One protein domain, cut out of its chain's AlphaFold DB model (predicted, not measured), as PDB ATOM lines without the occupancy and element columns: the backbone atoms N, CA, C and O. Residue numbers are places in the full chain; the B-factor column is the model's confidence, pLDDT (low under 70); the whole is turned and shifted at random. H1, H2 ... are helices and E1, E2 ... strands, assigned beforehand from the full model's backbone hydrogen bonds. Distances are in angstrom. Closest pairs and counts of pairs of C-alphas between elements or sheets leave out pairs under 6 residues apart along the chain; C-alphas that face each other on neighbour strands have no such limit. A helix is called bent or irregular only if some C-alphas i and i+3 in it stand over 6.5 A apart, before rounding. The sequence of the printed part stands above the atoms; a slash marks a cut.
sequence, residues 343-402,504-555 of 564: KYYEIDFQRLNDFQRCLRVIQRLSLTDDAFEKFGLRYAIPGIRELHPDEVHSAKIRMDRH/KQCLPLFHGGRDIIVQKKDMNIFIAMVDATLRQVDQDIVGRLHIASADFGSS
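This is residues 343 to 402 and 504 to 555 of the 564 residues of an uncharacterized protein of Trypanosoma brucei brucei (strain 927/4 GUTat10.1) (UniProt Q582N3). Two long helices, H1 and H4, lie side by side and run opposite ways, and the small strand pair E2 and E4 packs over one side of them. The pair E1 and E3 continues this strand layer toward one end, beyond which H3 sticks out as an arm with residues 396 to 402; short H2 lies at the other end, and the tail of residues 541 to 555 folds back along the side opposite to E2 and E4. The printed part has 112 residues, with four named helices and four named strands in the order E1, H1, H2, E2, E3, H3, E4, H4; it is mostly helix, and both two-stranded sheets, E1 - E3 and E2 - E4, are antiparallel. It is only just compact, close to loose, with a radius of gyration of the C-alphas of 15.7 A, and elongated, spanning 54 by 29 by 20 A.

E1 is residues 345 to 347, with C-alpha 345 at (40.891, 38.871, -1.641). H1, residues 349 to 364, is 23.0 A long from first to last C-alpha, and H2 is residues 369 to 373. E2 is residues 380 to 382 and E3 residues 384 to 386. H3, residues 389 to 402, is 20.2 A long and ends with C-alpha 402 at (45.389, 46.853, 16.795). E4 is residues 506 to 508. H4, residues 520 to 540, is 30.2 A long and ends with C-alpha 540 at (45.340, 42.376, -8.564). H4 is irregular, with C-alphas 521 and 524 7.7 A apart, and has a kink of 26 degrees near residue 527.

E1 and E3 are antiparallel, with N 346 and O 385 within hydrogen-bond range at 2.8 A. E2 and E4 are antiparallel, with N 381 and O 507 within hydrogen-bond range at 2.8 A. The closest C-alphas of E3 and E4, those of Arg 385 and Leu 507, are 5.1 A apart. The closest C-alphas of H1 and E2, those of Leu 352 and Pro 382, are 6.0 A apart; those of E2 and H4, Ile 381 and Val 530, are 7.0 A apart. H1 and H4 are close but not clearly touching, at a shallow tilt of 29 degrees, opposite ways; their closest C-alphas, those of Gln 363 and Met 523, are 7.7 A apart. H2 and H4 only just touch, with 3 pairs of C-alphas within 8 A, by residue 520 of H4 alone; the closest C-alphas are those of Asp 369 and Lys 520, 6.0 A. H3 is apart from H1, H2 and H4. Every O i to N i+4 pair is within hydrogen-bond range in H2 and H3, against 11 of 12 in H1 and 15 of 17 in H4.

The two C-alphas farthest apart, those of Thr 368 and Arg 401, are 54.0 A apart. Residues 403 to 503 are not printed, and C-alphas 402 and 504 are 25.9 A apart across this cut. Of the links that are printed whole, the one from E4 to H4, 11 residues, is long. The mean pLDDT of the printed part is 84.2; residues 402, 504 and 546 to 555 are under 70.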
ATOM      1  N   LYS A 343      40.315  45.368  -6.142       87.49
ATOM      2  CA  LYS A 343      39.728  44.167  -5.562       87.49
ATOM      3  C   LYS A 343      40.577  43.706  -4.391       87.49
ATOM      4  O   LYS A 343      41.800  43.832  -4.400       87.49
ATOM      5  N   TYR A 344      39.914  43.175  -3.376       87.98
ATOM      6  CA  TYR A 344      40.560  42.613  -2.201       87.98
ATOM      7  C   TYR A 344      40.156  41.155  -2.089       87.98
ATOM      8  O   TYR A 344      39.000  40.813  -2.324       87.98
ATOM      9  N   TYR A 345      41.106  40.306  -1.719       91.09
ATOM     10  CA  TYR A 345      40.891  38.871  -1.641       91.09
ATOM     11  C   TYR A 345      41.283  38.352  -0.262       91.09
ATOM     12  O   TYR A 345      42.298  38.758   0.303       91.09
ATOM     13  N   GLU A 346      40.491  37.425   0.261       89.65
ATOM     14  CA  GLU A 346      40.884  36.527   1.340       89.65
ATOM     15  C   GLU A 346      41.328  35.203   0.715       89.65
ATOM     16  O   GLU A 346      40.596  34.610  -0.081       89.65
ATOM     17  N   ILE A 347      42.548  34.770   1.041       91.47
ATOM     18  CA  ILE A 347      43.200  33.631   0.392       91.47
ATOM     19  C   ILE A 347      43.603  32.599   1.445       91.47
ATOM     20  O   ILE A 347      44.497  32.830   2.256       91.47
ATOM     21  N   ASP A 348      42.957  31.440   1.399       92.04
ATOM     22  CA  ASP A 348      43.362  30.217   2.083       92.04
ATOM     23  C   ASP A 348      44.286  29.423   1.146       92.04
ATOM     24  O   ASP A 348      43.852  28.627   0.304       92.04
ATOM     25  N   PHE A 349      45.593  29.659   1.296       88.85
ATOM     26  CA  PHE A 349      46.632  28.994   0.507       88.85
ATOM     27  C   PHE A 349      46.596  27.471   0.636       88.85
ATOM     28  O   PHE A 349      47.003  26.774  -0.294       88.85
ATOM     29  N   GLN A 350      46.120  26.930   1.761       88.04
ATOM     30  CA  GLN A 350      46.041  25.487   1.932       88.04
ATOM     31  C   GLN A 350      44.955  24.907   1.027       88.04
ATOM     32  O   GLN A 350      45.233  23.999   0.243       88.04
ATOM     33  N   ARG A 351      43.745  25.478   1.070       90.56
ATOM     34  CA  ARG A 351      42.638  25.052   0.199       90.56
ATOM     35  C   ARG A 351      42.960  25.228  -1.276       90.56
ATOM     36  O   ARG A 351      42.630  24.352  -2.073       90.56
ATOM     37  N   LEU A 352      43.623  26.328  -1.631       90.77
ATOM     38  CA  LEU A 352      44.020  26.594  -3.009       90.77
ATOM     39  C   LEU A 352      45.035  25.558  -3.522       90.77
ATOM     40  O   LEU A 352      44.868  25.019  -4.618       90.77
ATOM     41  N   ASN A 353      46.046  25.223  -2.716       88.56
ATOM     42  CA  ASN A 353      47.025  24.186  -3.055       88.56
ATOM     43  C   ASN A 353      46.382  22.797  -3.176       88.56
ATOM     44  O   ASN A 353      46.685  22.052  -4.114       88.56
ATOM     45  N   ASP A 354      45.481  22.448  -2.253       89.50
ATOM     46  CA  ASP A 354      44.755  21.178  -2.286       89.50
ATOM     47  C   ASP A 354      43.885  21.073  -3.542       89.50
ATOM     48  O   ASP A 354      43.911  20.052  -4.231       89.50
ATOM     49  N   PHE A 355      43.200  22.154  -3.914       92.34
ATOM     50  CA  PHE A 355      42.428  22.236  -5.148       92.34
ATOM     51  C   PHE A 355      43.288  22.040  -6.398       92.34
ATOM     52  O   PHE A 355      42.989  21.167  -7.212       92.34
ATOM     53  N   GLN A 356      44.401  22.767  -6.531       90.19
ATOM     54  CA  GLN A 356      45.319  22.602  -7.664       90.19
ATOM     55  C   GLN A 356      45.907  21.187  -7.742       90.19
ATOM     56  O   GLN A 356      46.145  20.653  -8.830       90.19
ATOM     57  N   ARG A 357      46.166  20.553  -6.593       88.88
ATOM     58  CA  ARG A 357      46.601  19.155  -6.538       88.88
ATOM     59  C   ARG A 357      45.495  18.211  -7.006       88.88
ATOM     60  O   ARG A 357      45.774  17.324  -7.810       88.88
ATOM     61  N   CYS A 358      44.258  18.411  -6.553       90.08
ATOM     62  CA  CYS A 358      43.100  17.637  -6.997       90.08
ATOM     63  C   CYS A 358      42.879  17.762  -8.507       90.08
ATOM     64  O   CYS A 358      42.706  16.738  -9.162       90.08
ATOM     65  N   LEU A 359      42.971  18.966  -9.082       90.97
ATOM     66  CA  LEU A 359      42.832  19.159 -10.529       90.97
ATOM     67  C   LEU A 359      43.867  18.366 -11.329       90.97
ATOM     68  O   LEU A 359      43.498  17.667 -12.271       90.97
ATOM     69  N   ARG A 360      45.140  18.381 -10.905       88.47
ATOM     70  CA  ARG A 360      46.205  17.575 -11.533       88.47
ATOM     71  C   ARG A 360      45.920  16.077 -11.479       88.47
ATOM     72  O   ARG A 360      46.236  15.361 -12.423       88.47
ATOM     73  N   VAL A 361      45.345  15.590 -10.377       88.22
ATOM     74  CA  VAL A 361      44.979  14.175 -10.243       88.22
ATOM     75  C   VAL A 361      43.798  13.841 -11.150       88.22
ATOM     76  O   VAL A 361      43.896  12.892 -11.919       88.22
ATOM     77  N   ILE A 362      42.717  14.627 -11.121       87.58
ATOM     78  CA  ILE A 362      41.516  14.367 -11.932       87.58
ATOM     79  C   ILE A 362      41.855  14.394 -13.428       87.58
ATOM     80  O   ILE A 362      41.388  13.531 -14.164       87.58
ATOM     81  N   GLN A 363      42.723  15.311 -13.871       87.06
ATOM     82  CA  GLN A 363      43.186  15.388 -15.262       87.06
ATOM     83  C   GLN A 363      43.900  14.107 -15.735       87.06
ATOM     84  O   GLN A 363      43.848  13.777 -16.916       87.06
ATOM     85  N   ARG A 364      44.558  13.374 -14.826       86.69
ATOM     86  CA  ARG A 364      45.266  12.118 -15.132       86.69
ATOM     87  C   ARG A 364      44.359  10.887 -15.084       86.69
ATOM     88  O   ARG A 364      44.729   9.840 -15.610       86.69
ATOM     89  N   LEU A 365      43.200  10.976 -14.437       87.04
ATOM     90  CA  LEU A 365      42.302   9.838 -14.269       87.04
ATOM     91  C   LEU A 365      41.428   9.636 -15.512       87.04
ATOM     92  O   LEU A 365      40.738  10.541 -15.979       87.04
ATOM     93  N   SER A 366      41.383   8.400 -16.004       88.74
ATOM     94  CA  SER A 366      40.435   7.985 -17.042       88.74
ATOM     95  C   SER A 366      39.071   7.674 -16.414       88.74
ATOM     96  O   SER A 366      38.755   6.524 -16.126       88.74
ATOM     97  N   LEU A 367      38.281   8.713 -16.140       86.88
ATOM     98  CA  LEU A 367      36.967   8.611 -15.482       86.88
ATOM     99  C   LEU A 367      35.836   8.450 -16.504       86.88
ATOM    100  O   LEU A 367      35.918   9.018 -17.587       86.88
ATOM    101  N   THR A 368      34.760   7.732 -16.186       89.89
ATOM    102  CA  THR A 368      33.499   7.844 -16.948       89.89
ATOM    103  C   THR A 368      32.826   9.188 -16.657       89.89
ATOM    104  O   THR A 368      33.162   9.830 -15.660       89.89
ATOM    105  N   ASP A 369      31.889   9.631 -17.499       88.12
ATOM    106  CA  ASP A 369      31.164  10.892 -17.265       88.12
ATOM    107  C   ASP A 369      30.418  10.860 -15.919       88.12
ATOM    108  O   ASP A 369      30.585  11.774 -15.114       88.12
ATOM    109  N   ASP A 370      29.751   9.747 -15.596       88.36
ATOM    110  CA  ASP A 370      29.086   9.541 -14.299       88.36
ATOM    111  C   ASP A 370      30.063   9.586 -13.113       88.36
ATOM    112  O   ASP A 370      29.737  10.074 -12.031       88.36
ATOM    113  N   ALA A 371      31.277   9.044 -13.278       89.12
ATOM    114  CA  ALA A 371      32.303   9.108 -12.241       89.12
ATOM    115  C   ALA A 371      32.862  10.529 -12.099       89.12
ATOM    116  O   ALA A 371      33.171  10.944 -10.985       89.12
ATOM    117  N   PHE A 372      32.969  11.270 -13.207       89.02
ATOM    118  CA  PHE A 372      33.395  12.664 -13.219       89.02
ATOM    119  C   PHE A 372      32.375  13.569 -12.512       89.02
ATOM    120  O   PHE A 372      32.743  14.369 -11.654       89.02
ATOM    121  N   GLU A 373      31.087  13.401 -12.814       87.72
ATOM    122  CA  GLU A 373      30.000  14.176 -12.209       87.72
ATOM    123  C   GLU A 373      29.932  13.973 -10.688       87.72
ATOM    124  O   GLU A 373      29.724  14.929  -9.939       87.72
ATOM    125  N   LYS A 374      30.238  12.761 -10.202       88.66
ATOM    126  CA  LYS A 374      30.338  12.454  -8.763       88.66
ATOM    127  C   LYS A 374      31.429  13.234  -8.025       88.66
ATOM    128  O   LYS A 374      31.345  13.337  -6.802       88.66
ATOM    129  N   PHE A 375      32.431  13.799  -8.711       86.85
ATOM    130  CA  PHE A 375      33.375  14.718  -8.058       86.85
ATOM    131  C   PHE A 375      32.724  16.057  -7.696       86.85
ATOM    132  O   PHE A 375      33.240  16.751  -6.824       86.85
ATOM    133  N   GLY A 376      31.616  16.432  -8.350       88.07
ATOM    134  CA  GLY A 376      30.885  17.664  -8.058       88.07
ATOM    135  C   GLY A 376      31.713  18.935  -8.269       88.07
ATOM    136  O   GLY A 376      31.482  19.933  -7.585       88.07
ATOM    137  N   LEU A 377      32.699  18.893  -9.176       90.32
ATOM    138  CA  LEU A 377      33.550  20.038  -9.491       90.32
ATOM    139  C   LEU A 377      32.683  21.169 -10.051       90.32
ATOM    140  O   LEU A 377      31.878  20.932 -10.945       90.32
ATOM    141  N   ARG A 378      32.829  22.385  -9.527       91.24
ATOM    142  CA  ARG A 378      32.023  23.558  -9.905       91.24
ATOM    143  C   ARG A 378      32.891  24.625 -10.563       91.24
ATOM    144  O   ARG A 378      34.098  24.641 -10.329       91.24
ATOM    145  N   TYR A 379      32.298  25.542 -11.331       92.18
ATOM    146  CA  TYR A 379      33.002  26.686 -11.939       92.18
ATOM    147  C   TYR A 379      33.361  27.776 -10.909       92.18
ATOM    148  O   TYR A 379      32.963  28.939 -11.017       92.18
ATOM    149  N   ALA A 380      34.121  27.388  -9.884       93.00
ATOM    150  CA  ALA A 380      34.651  28.252  -8.840       93.00
ATOM    151  C   ALA A 380      35.987  27.713  -8.296       93.00
ATOM    152  O   ALA A 380      36.225  26.506  -8.290       93.00
ATOM    153  N   ILE A 381      36.843  28.613  -7.812       93.33
ATOM    154  CA  ILE A 381      38.148  28.312  -7.218       93.33
ATOM    155  C   ILE A 381      38.014  28.355  -5.691       93.33
ATOM    156  O   ILE A 381      37.872  29.445  -5.130       93.33
ATOM    157  N   PRO A 382      38.047  27.212  -4.989       92.01
ATOM    158  CA  PRO A 382      38.031  27.196  -3.532       92.01
ATOM    159  C   PRO A 382      39.332  27.767  -2.954       92.01
ATOM    160  O   PRO A 382      40.407  27.651  -3.540       92.01
ATOM    161  N   GLY A 383      39.226  28.368  -1.771       91.52
ATOM    162  CA  GLY A 383      40.356  28.975  -1.071       91.52
ATOM    163  C   GLY A 383      40.677  30.402  -1.509       91.52
ATOM    164  O   GLY A 383      41.560  31.014  -0.929       91.52
ATOM    165  N   ILE A 384      39.954  30.967  -2.476       92.17
ATOM    166  CA  ILE A 384      40.010  32.400  -2.784       92.17
ATOM    167  C   ILE A 384      38.606  32.963  -2.611       92.17
ATOM    168  O   ILE A 384      37.636  32.362  -3.064       92.17
ATOM    169  N   ARG A 385      38.487  34.114  -1.956       91.61
ATOM    170  CA  ARG A 385      37.226  34.831  -1.776       91.61
ATOM    171  C   ARG A 385      37.442  36.306  -2.062       91.61
ATOM    172  O   ARG A 385      38.278  36.929  -1.420       91.61
ATOM    173  N   GLU A 386      36.691  36.867  -3.004       90.38
ATOM    174  CA  GLU A 386      36.654  38.319  -3.206       90.38
ATOM    175  C   GLU A 386      35.896  38.960  -2.029       90.38
ATOM    176  O   GLU A 386      34.782  38.550  -1.692       90.38
ATOM    177  N   LEU A 387      36.531  39.917  -1.355       88.45
ATOM    178  CA  LEU A 387      35.966  40.633  -0.218       88.45
ATOM    179  C   LEU A 387      35.064  41.760  -0.716       88.45
ATOM    180  O   LEU A 387      35.471  42.579  -1.541       88.45
ATOM    181  N   HIS A 388      33.852  41.841  -0.165       86.73
ATOM    182  CA  HIS A 388      32.976  42.986  -0.399       86.73
ATOM    183  C   HIS A 388      33.627  44.264   0.168       86.73
ATOM    184  O   HIS A 388      34.258  44.180   1.227       86.73
ATOM    185  N   PRO A 389      33.457  45.449  -0.451       85.79
ATOM    186  CA  PRO A 389      34.010  46.705   0.066       85.79
ATOM    187  C   PRO A 389      33.740  46.941   1.563       85.79
ATOM    188  O   PRO A 389      34.641  47.337   2.300       85.79
ATOM    189  N   ASP A 390      32.547  46.592   2.050       86.64
ATOM    190  CA  ASP A 390      32.188  46.701   3.475       86.64
ATOM    191  C   ASP A 390      33.023  45.787   4.389       86.64
ATOM    192  O   ASP A 390      33.361  46.153   5.521       86.64
ATOM    193  N   GLU A 391      33.392  44.595   3.906       86.93
ATOM    194  CA  GLU A 391      34.276  43.672   4.625       86.93
ATOM    195  C   GLU A 391      35.707  44.216   4.667       86.93
ATOM    196  O   GLU A 391      36.370  44.114   5.700       86.93
ATOM    197  N   VAL A 392      36.162  44.857   3.586       84.89
ATOM    198  CA  VAL A 392      37.475  45.517   3.520       84.89
ATOM    199  C   VAL A 392      37.541  46.677   4.510       84.89
ATOM    200  O   VAL A 392      38.506  46.779   5.269       84.89
ATOM    201  N   HIS A 393      36.506  47.519   4.560       83.05
ATOM    202  CA  HIS A 393      36.410  48.601   5.543       83.05
ATOM    203  C   HIS A 393      36.421  48.059   6.974       83.05
ATOM    204  O   HIS A 393      37.172  48.550   7.817       83.05
ATOM    205  N   SER A 394      35.660  46.996   7.234       81.02
ATOM    206  CA  SER A 394      35.624  46.337   8.542       81.02
ATOM    207  C   SER A 394      36.980  45.740   8.936       81.02
ATOM    208  O   SER A 394      37.399  45.871  10.087       81.02
ATOM    209  N   ALA A 395      37.685  45.104   7.998       78.23
ATOM    210  CA  ALA A 395      39.014  44.542   8.221       78.23
ATOM    211  C   ALA A 395      40.053  45.639   8.490       78.23
ATOM    212  O   ALA A 395      40.852  45.511   9.417       78.23
ATOM    213  N   LYS A 396      39.987  46.747   7.744       80.93
ATOM    214  CA  LYS A 396      40.868  47.900   7.933       80.93
ATOM    215  C   LYS A 396      40.693  48.530   9.318       80.93
ATOM    216  O   LYS A 396      41.676  48.703  10.022       80.93
ATOM    217  N   ILE A 397      39.451  48.745   9.763       79.16
ATOM    218  CA  ILE A 397      39.160  49.279  11.108       79.16
ATOM    219  C   ILE A 397      39.720  48.364  12.210       79.16
ATOM    220  O   ILE A 397      40.203  48.847  13.233       79.16
ATOM    221  N   ARG A 398      39.664  47.037  12.026       76.73
ATOM    222  CA  ARG A 398      40.241  46.083  12.990       76.73
ATOM    223  C   ARG A 398      41.767  46.149  13.030       76.73
ATOM    224  O   ARG A 398      42.326  46.040  14.117       76.73
ATOM    225  N   MET A 399      42.419  46.323  11.881       74.21
ATOM    226  CA  MET A 399      43.873  46.495  11.813       74.21
ATOM    227  C   MET A 399      44.320  47.814  12.448       74.21
ATOM    228  O   MET A 399      45.250  47.804  13.248       74.21
ATOM    229  N   ASP A 400      43.620  48.916  12.169       76.47
ATOM    230  CA  ASP A 400      43.950  50.230  12.731       76.47
ATOM    231  C   ASP A 400      43.836  50.218  14.270       76.47
ATOM    232  O   ASP A 400      44.771  50.610  14.963       76.47
ATOM    233  N   ARG A 401      42.778  49.606  14.829       70.14
ATOM    234  CA  ARG A 401      42.627  49.452  16.293       70.14
ATOM    235  C   ARG A 401      43.733  48.634  16.955       70.14
ATOM    236  O   ARG A 401      44.042  48.857  18.123       70.14
ATOM    237  N   HIS A 402      44.297  47.656  16.250       65.94
ATOM    238  CA  HIS A 402      45.389  46.853  16.795       65.94
ATOM    239  C   HIS A 402      46.703  47.649  16.842       65.94
ATOM    240  O   HIS A 402      47.528  47.416  17.726       65.94
ATOM    241  N   LYS A 504      31.050  30.592   1.497       63.64
ATOM    242  CA  LYS A 504      31.591  31.823   0.900       63.64
ATOM    243  C   LYS A 504      33.053  31.730   0.452       63.64
ATOM    244  O   LYS A 504      33.549  32.689  -0.120       63.64
ATOM    245  N   GLN A 505      33.763  30.628   0.690       77.36
ATOM    246  CA  GLN A 505      35.218  30.555   0.457       77.36
ATOM    247  C   GLN A 505      35.620  30.091  -0.954       77.36
ATOM    248  O   GLN A 505      36.590  29.345  -1.106       77.36
ATOM    249  N   CYS A 506      34.868  30.503  -1.976       88.85
ATOM    250  CA  CYS A 506      35.166  30.180  -3.367       88.85
ATOM    251  C   CYS A 506      35.036  31.421  -4.257       88.85
ATOM    252  O   CYS A 506      34.068  32.175  -4.138       88.85
ATOM    253  N   LEU A 507      35.966  31.580  -5.197       91.99
ATOM    254  CA  LEU A 507      35.953  32.628  -6.208       91.99
ATOM    255  C   LEU A 507      35.269  32.069  -7.461       91.99
ATOM    256  O   LEU A 507      35.828  31.171  -8.092       91.99
ATOM    257  N   PRO A 508      34.061  32.523  -7.831       91.31
ATOM    258  CA  PRO A 508      33.394  32.030  -9.029       91.31
ATOM    259  C   PRO A 508      34.185  32.426 -10.285       91.31
ATOM    260  O   PRO A 508      34.646  33.558 -10.394       91.31
ATOM    261  N   LEU A 509      34.317  31.510 -11.249       91.62
ATOM    262  CA  LEU A 509      35.009  31.792 -12.517       91.62
ATOM    263  C   LEU A 509      34.190  32.714 -13.438       91.62
ATOM    264  O   LEU A 509      34.730  33.361 -14.326       91.62
ATOM    265  N   PHE A 510      32.875  32.757 -13.232       90.04
ATOM    266  CA  PHE A 510      31.934  33.682 -13.857       90.04
ATOM    267  C   PHE A 510      30.687  33.802 -12.972       90.04
ATOM    268  O   PHE A 510      30.466  32.985 -12.074       90.04
ATOM    269  N   HIS A 511      29.849  34.808 -13.212       84.10
ATOM    270  CA  HIS A 511      28.629  35.027 -12.431       84.10
ATOM    271  C   HIS A 511      27.717  33.784 -12.440       84.10
ATOM    272  O   HIS A 511      27.318  33.308 -13.496       84.10
ATOM    273  N   GLY A 512      27.406  33.243 -11.256       82.48
ATOM    274  CA  GLY A 512      26.625  32.004 -11.096       82.48
ATOM    275  C   GLY A 512      27.426  30.697 -11.218       82.48
ATOM    276  O   GLY A 512      26.895  29.631 -10.919       82.48
ATOM    277  N   GLY A 513      28.716  30.753 -11.569       80.95
ATOM    278  CA  GLY A 513      29.555  29.571 -11.817       80.95
ATOM    279  C   GLY A 513      29.701  28.611 -10.629       80.95
ATOM    280  O   GLY A 513      29.887  27.411 -10.819       80.95
ATOM    281  N   ARG A 514      29.526  29.096  -9.393       83.20
ATOM    282  CA  ARG A 514      29.554  28.254  -8.183       83.20
ATOM    283  C   ARG A 514      28.484  27.156  -8.180       83.20
ATOM    284  O   ARG A 514      28.659  26.153  -7.497       83.20
ATOM    285  N   ASP A 515      27.394  27.343  -8.924       85.60
ATOM    286  CA  ASP A 515      26.246  26.435  -8.940       85.60
ATOM    287  C   ASP A 515      26.246  25.478 -10.139       85.60
ATOM    288  O   ASP A 515      25.419  24.572 -10.216       85.60
ATOM    289  N   ILE A 516      27.216  25.632 -11.041       88.22
ATOM    290  CA  ILE A 516      27.302  24.873 -12.286       88.22
ATOM    291  C   ILE A 516      28.380  23.803 -12.145       88.22
ATOM    292  O   ILE A 516      29.539  24.121 -11.873       88.22
ATOM    293  N   ILE A 517      27.990  22.543 -12.347       90.73
ATOM    294  CA  ILE A 517      28.902  21.396 -12.344       90.73
ATOM    295  C   ILE A 517      29.686  21.371 -13.660       90.73
ATOM    296  O   ILE A 517      29.120  21.513 -14.745       90.73
ATOM    297  N   VAL A 518      30.999  21.194 -13.560       91.66
ATOM    298  CA  VAL A 518      31.907  21.024 -14.694       91.66
ATOM    299  C   VAL A 518      31.616  19.678 -15.345       91.66
ATOM    300  O   VAL A 518      31.580  18.650 -14.670       91.66
ATOM    301  N   GLN A 519      31.433  19.665 -16.663       91.82
ATOM    302  CA  GLN A 519      31.320  18.417 -17.414       91.82
ATOM    303  C   GLN A 519      32.712  17.924 -17.800       91.82
ATOM    304  O   GLN A 519      33.609  18.720 -18.081       91.82
ATOM    305  N   LYS A 520      32.895  16.603 -17.887       90.45
ATOM    306  CA  LYS A 520      34.192  15.999 -18.231       90.45
ATOM    307  C   LYS A 520      34.767  16.548 -19.543       90.45
ATOM    308  O   LYS A 520      35.963  16.823 -19.633       90.45
ATOM    309  N   LYS A 521      33.909  16.749 -20.549       91.62
ATOM    310  CA  LYS A 521      34.275  17.310 -21.862       91.62
ATOM    311  C   LYS A 521      34.848  18.735 -21.777       91.62
ATOM    312  O   LYS A 521      35.657  19.115 -22.617       91.62
ATOM    313  N   ASP A 522      34.471  19.487 -20.743       91.89
ATOM    314  CA  ASP A 522      34.836  20.890 -20.547       91.89
ATOM    315  C   ASP A 522      36.067  21.050 -19.639       91.89
ATOM    316  O   ASP A 522      36.479  22.173 -19.357       91.89
ATOM    317  N   MET A 523      36.698  19.952 -19.202       91.25
ATOM    318  CA  MET A 523      37.806  19.981 -18.240       91.25
ATOM    319  C   MET A 523      38.979  20.863 -18.688       91.25
ATOM    320  O   MET A 523      39.520  21.628 -17.895       91.25
ATOM    321  N   ASN A 524      39.357  20.804 -19.967       89.87
ATOM    322  CA  ASN A 524      40.451  21.626 -20.494       89.87
ATOM    323  C   ASN A 524      40.101  23.122 -20.490       89.87
ATOM    324  O   ASN A 524      40.952  23.955 -20.187       89.87
ATOM    325  N   ILE A 525      38.843  23.459 -20.800       91.15
ATOM    326  CA  ILE A 525      38.339  24.838 -20.756       91.15
ATOM    327  C   ILE A 525      38.316  25.315 -19.304       91.15
ATOM    328  O   ILE A 525      38.799  26.400 -19.002       91.15
ATOM    329  N   PHE A 526      37.819  24.473 -18.398       93.61
ATOM    330  CA  PHE A 526      37.791  24.750 -16.970       93.61
ATOM    331  C   PHE A 526      39.194  25.034 -16.410       93.61
ATOM    332  O   PHE A 526      39.379  26.057 -15.755       93.61
ATOM    333  N   ILE A 527      40.196  24.199 -16.714       92.85
ATOM    334  CA  ILE A 527      41.590  24.424 -16.290       92.85
ATOM    335  C   ILE A 527      42.115  25.759 -16.833       92.85
ATOM    336  O   ILE A 527      42.659  26.556 -16.072       92.85
ATOM    337  N   ALA A 528      41.881  26.056 -18.115       90.92
ATOM    338  CA  ALA A 528      42.304  27.323 -18.711       90.92
ATOM    339  C   ALA A 528      41.645  28.547 -18.041       90.92
ATOM    340  O   ALA A 528      42.295  29.575 -17.851       90.92
ATOM    341  N   MET A 529      40.370  28.439 -17.649       93.55
ATOM    342  CA  MET A 529      39.663  29.486 -16.904       93.55
ATOM    343  C   MET A 529      40.226  29.667 -15.492       93.55
ATOM    344  O   MET A 529      40.381  30.805 -15.043       93.55
ATOM    345  N   VAL A 530      40.558  28.572 -14.802       93.83
ATOM    346  CA  VAL A 530      41.224  28.615 -13.492       93.83
ATOM    347  C   VAL A 530      42.571  29.326 -13.610       93.83
ATOM    348  O   VAL A 530      42.817  30.266 -12.858       93.83
ATOM    349  N   ASP A 531      43.404  28.959 -14.584       92.40
ATOM    350  CA  ASP A 531      44.713  29.586 -14.804       92.40
ATOM    351  C   ASP A 531      44.605  31.079 -15.114       92.40
ATOM    352  O   ASP A 531      45.331  31.892 -14.536       92.40
ATOM    353  N   ALA A 532      43.685  31.459 -16.005       91.92
ATOM    354  CA  ALA A 532      43.443  32.858 -16.339       91.92
ATOM    355  C   ALA A 532      43.006  33.661 -15.105       91.92
ATOM    356  O   ALA A 532      43.528  34.746 -14.851       91.92
ATOM    357  N   THR A 533      42.103  33.098 -14.300       92.78
ATOM    358  CA  THR A 533      41.596  33.747 -13.086       92.78
ATOM    359  C   THR A 533      42.684  33.874 -12.023       92.78
ATOM    360  O   THR A 533      42.829  34.936 -11.429       92.78
ATOM    361  N   LEU A 534      43.505  32.842 -11.804       92.81
ATOM    362  CA  LEU A 534      44.618  32.910 -10.851       92.81
ATOM    363  C   LEU A 534      45.666  33.948 -11.261       92.81
ATOM    364  O   LEU A 534      46.164  34.670 -10.403       92.81
ATOM    365  N   ARG A 535      45.960  34.073 -12.562       90.63
ATOM    366  CA  ARG A 535      46.832  35.142 -13.076       90.63
ATOM    367  C   ARG A 535      46.229  36.527 -12.855       90.63
ATOM    368  O   ARG A 535      46.968  37.445 -12.520       90.63
ATOM    369  N   GLN A 536      44.914  36.678 -13.021       90.54
ATOM    370  CA  GLN A 536      44.234  37.942 -12.733       90.54
ATOM    371  C   GLN A 536      44.312  38.289 -11.243       90.54
ATOM    372  O   GLN A 536      44.685  39.405 -10.899       90.54
ATOM    373  N   VAL A 537      44.029  37.327 -10.359       91.21
ATOM    374  CA  VAL A 537      44.142  37.528  -8.907       91.21
ATOM    375  C   VAL A 537      45.576  37.897  -8.528       91.21
ATOM    376  O   VAL A 537      45.766  38.827  -7.753       91.21
ATOM    377  N   ASP A 538      46.582  37.224  -9.095       90.78
ATOM    378  CA  ASP A 538      47.992  37.542  -8.852       90.78
ATOM    379  C   ASP A 538      48.348  38.975  -9.280       90.78
ATOM    380  O   ASP A 538      49.012  39.694  -8.533       90.78
ATOM    381  N   GLN A 539      47.843  39.437 -10.429       88.95
ATOM    382  CA  GLN A 539      48.004  40.828 -10.870       88.95
ATOM    383  C   GLN A 539      47.325  41.818  -9.916       88.95
ATOM    384  O   GLN A 539      47.941  42.816  -9.537       88.95
ATOM    385  N   ASP A 540      46.098  41.522  -9.482       88.44
ATOM    386  CA  ASP A 540      45.340  42.376  -8.564       88.44
ATOM    387  C   ASP A 540      46.043  42.521  -7.201       88.44
ATOM    388  O   ASP A 540      45.981  43.583  -6.578       88.44
ATOM    389  N   ILE A 541      46.755  41.478  -6.752       86.90
ATOM    390  CA  ILE A 541      47.524  41.484  -5.498       86.90
ATOM    391  C   ILE A 541      49.026  41.748  -5.687       86.90
ATOM    392  O   ILE A 541      49.807  41.544  -4.755       86.90
ATOM    393  N   VAL A 542      49.435  42.262  -6.852       85.08
ATOM    394  CA  VAL A 542      50.807  42.719  -7.147       85.08
ATOM    395  C   VAL A 542      51.853  41.591  -7.055       85.08
ATOM    396  O   VAL A 542      52.915  41.751  -6.456       85.08
ATOM    397  N   GLY A 543      51.552  40.425  -7.629       76.59
ATOM    398  CA  GLY A 543      52.485  39.295  -7.739       76.59
ATOM    399  C   GLY A 543      52.689  38.498  -6.446       76.59
ATOM    400  O   GLY A 543      53.616  37.692  -6.350       76.59
ATOM    401  N   ARG A 544      51.875  38.754  -5.414       77.17
ATOM    402  CA  ARG A 544      52.009  38.119  -4.091       77.17
ATOM    403  C   ARG A 544      51.449  36.709  -4.029       77.17
ATOM    404  O   ARG A 544      51.680  36.027  -3.033       77.17
ATOM    405  N   LEU A 545      50.691  36.274  -5.036       76.00
ATOM    406  CA  LEU A 545      50.084  34.953  -5.004       76.00
ATOM    407  C   LEU A 545      51.175  33.881  -5.085       76.00
ATOM    408  O   LEU A 545      50.959  32.782  -4.583       76.00
ATOM    409  N   HIS A 546      52.341  34.219  -5.670       62.46
ATOM    410  CA  HIS A 546      53.522  33.358  -5.826       62.46
ATOM    411  C   HIS A 546      53.154  31.919  -6.211       62.46
ATOM    412  O   HIS A 546      53.829  30.961  -5.827       62.46
ATOM    413  N   ILE A 547      52.069  31.746  -6.969       59.41
ATOM    414  CA  ILE A 547      51.710  30.443  -7.499       59.41
ATOM    415  C   ILE A 547      52.762  30.188  -8.553       59.41
ATOM    416  O   ILE A 547      52.771  30.848  -9.592       59.41
ATOM    417  N   ALA A 548      53.675  29.262  -8.249       50.24
ATOM    418  CA  ALA A 548      54.473  28.602  -9.265       50.24
ATOM    419  C   ALA A 548      53.478  28.226 -10.349       50.24
ATOM    420  O   ALA A 548      52.587  27.427 -10.049       50.24
ATOM    421  N   SER A 549      53.549  28.923 -11.496       46.95
ATOM    422  CA  SER A 549      52.611  28.800 -12.607       46.95
ATOM    423  C   SER A 549      52.155  27.365 -12.636       46.95
ATOM    424  O   SER A 549      53.001  26.471 -12.729       46.95
ATOM    425  N   ALA A 550      50.867  27.145 -12.382       48.16
ATOM    426  CA  ALA A 550      50.325  25.812 -12.428       48.16
ATOM    427  C   ALA A 550      50.410  25.413 -13.900       48.16
ATOM    428  O   ALA A 550      49.490  25.618 -14.678       48.16
ATOM    429  N   ASP A 551      51.580  24.937 -14.313       51.13
ATOM    430  CA  ASP A 551      51.829  24.409 -15.633       51.13
ATOM    431  C   ASP A 551      51.140  23.047 -15.652       51.13
ATOM    432  O   ASP A 551      51.761  21.984 -15.680       51.13
ATOM    433  N   PHE A 552      49.803  23.079 -15.633       53.72
ATOM    434  CA  PHE A 552      48.944  21.931 -15.886       53.72
ATOM    435  C   PHE A 552      49.248  21.335 -17.274       53.72
ATOM    436  O   PHE A 552      48.914  20.184 -17.539       53.72
ATOM    437  N   GLY A 553      49.923  22.099 -18.146       48.02
ATOM    438  CA  GLY A 553      50.388  21.687 -19.468       48.02
ATOM    439  C   GLY A 553      51.859  21.263 -19.583       48.02
ATOM    440  O   GLY A 553      52.275  20.962 -20.698       48.02
ATOM    441  N   SER A 554      52.679  21.246 -18.518       43.09
ATOM    442  CA  SER A 554      54.123  20.916 -18.643       43.09
ATOM    443  C   SER A 554      54.670  19.948 -17.592       43.09
ATOM    444  O   SER A 554      55.856  19.966 -17.271       43.09
ATOM    445  N   SER A 555      53.840  19.022 -17.108       42.89
ATOM    446  CA  SER A 555      54.338  17.857 -16.366       42.89
ATOM    447  C   SER A 555      55.011  16.870 -17.330       42.89
ATOM    448  O   SER A 555      54.397  15.884 -17.733       42.89
TER     449      SER A 555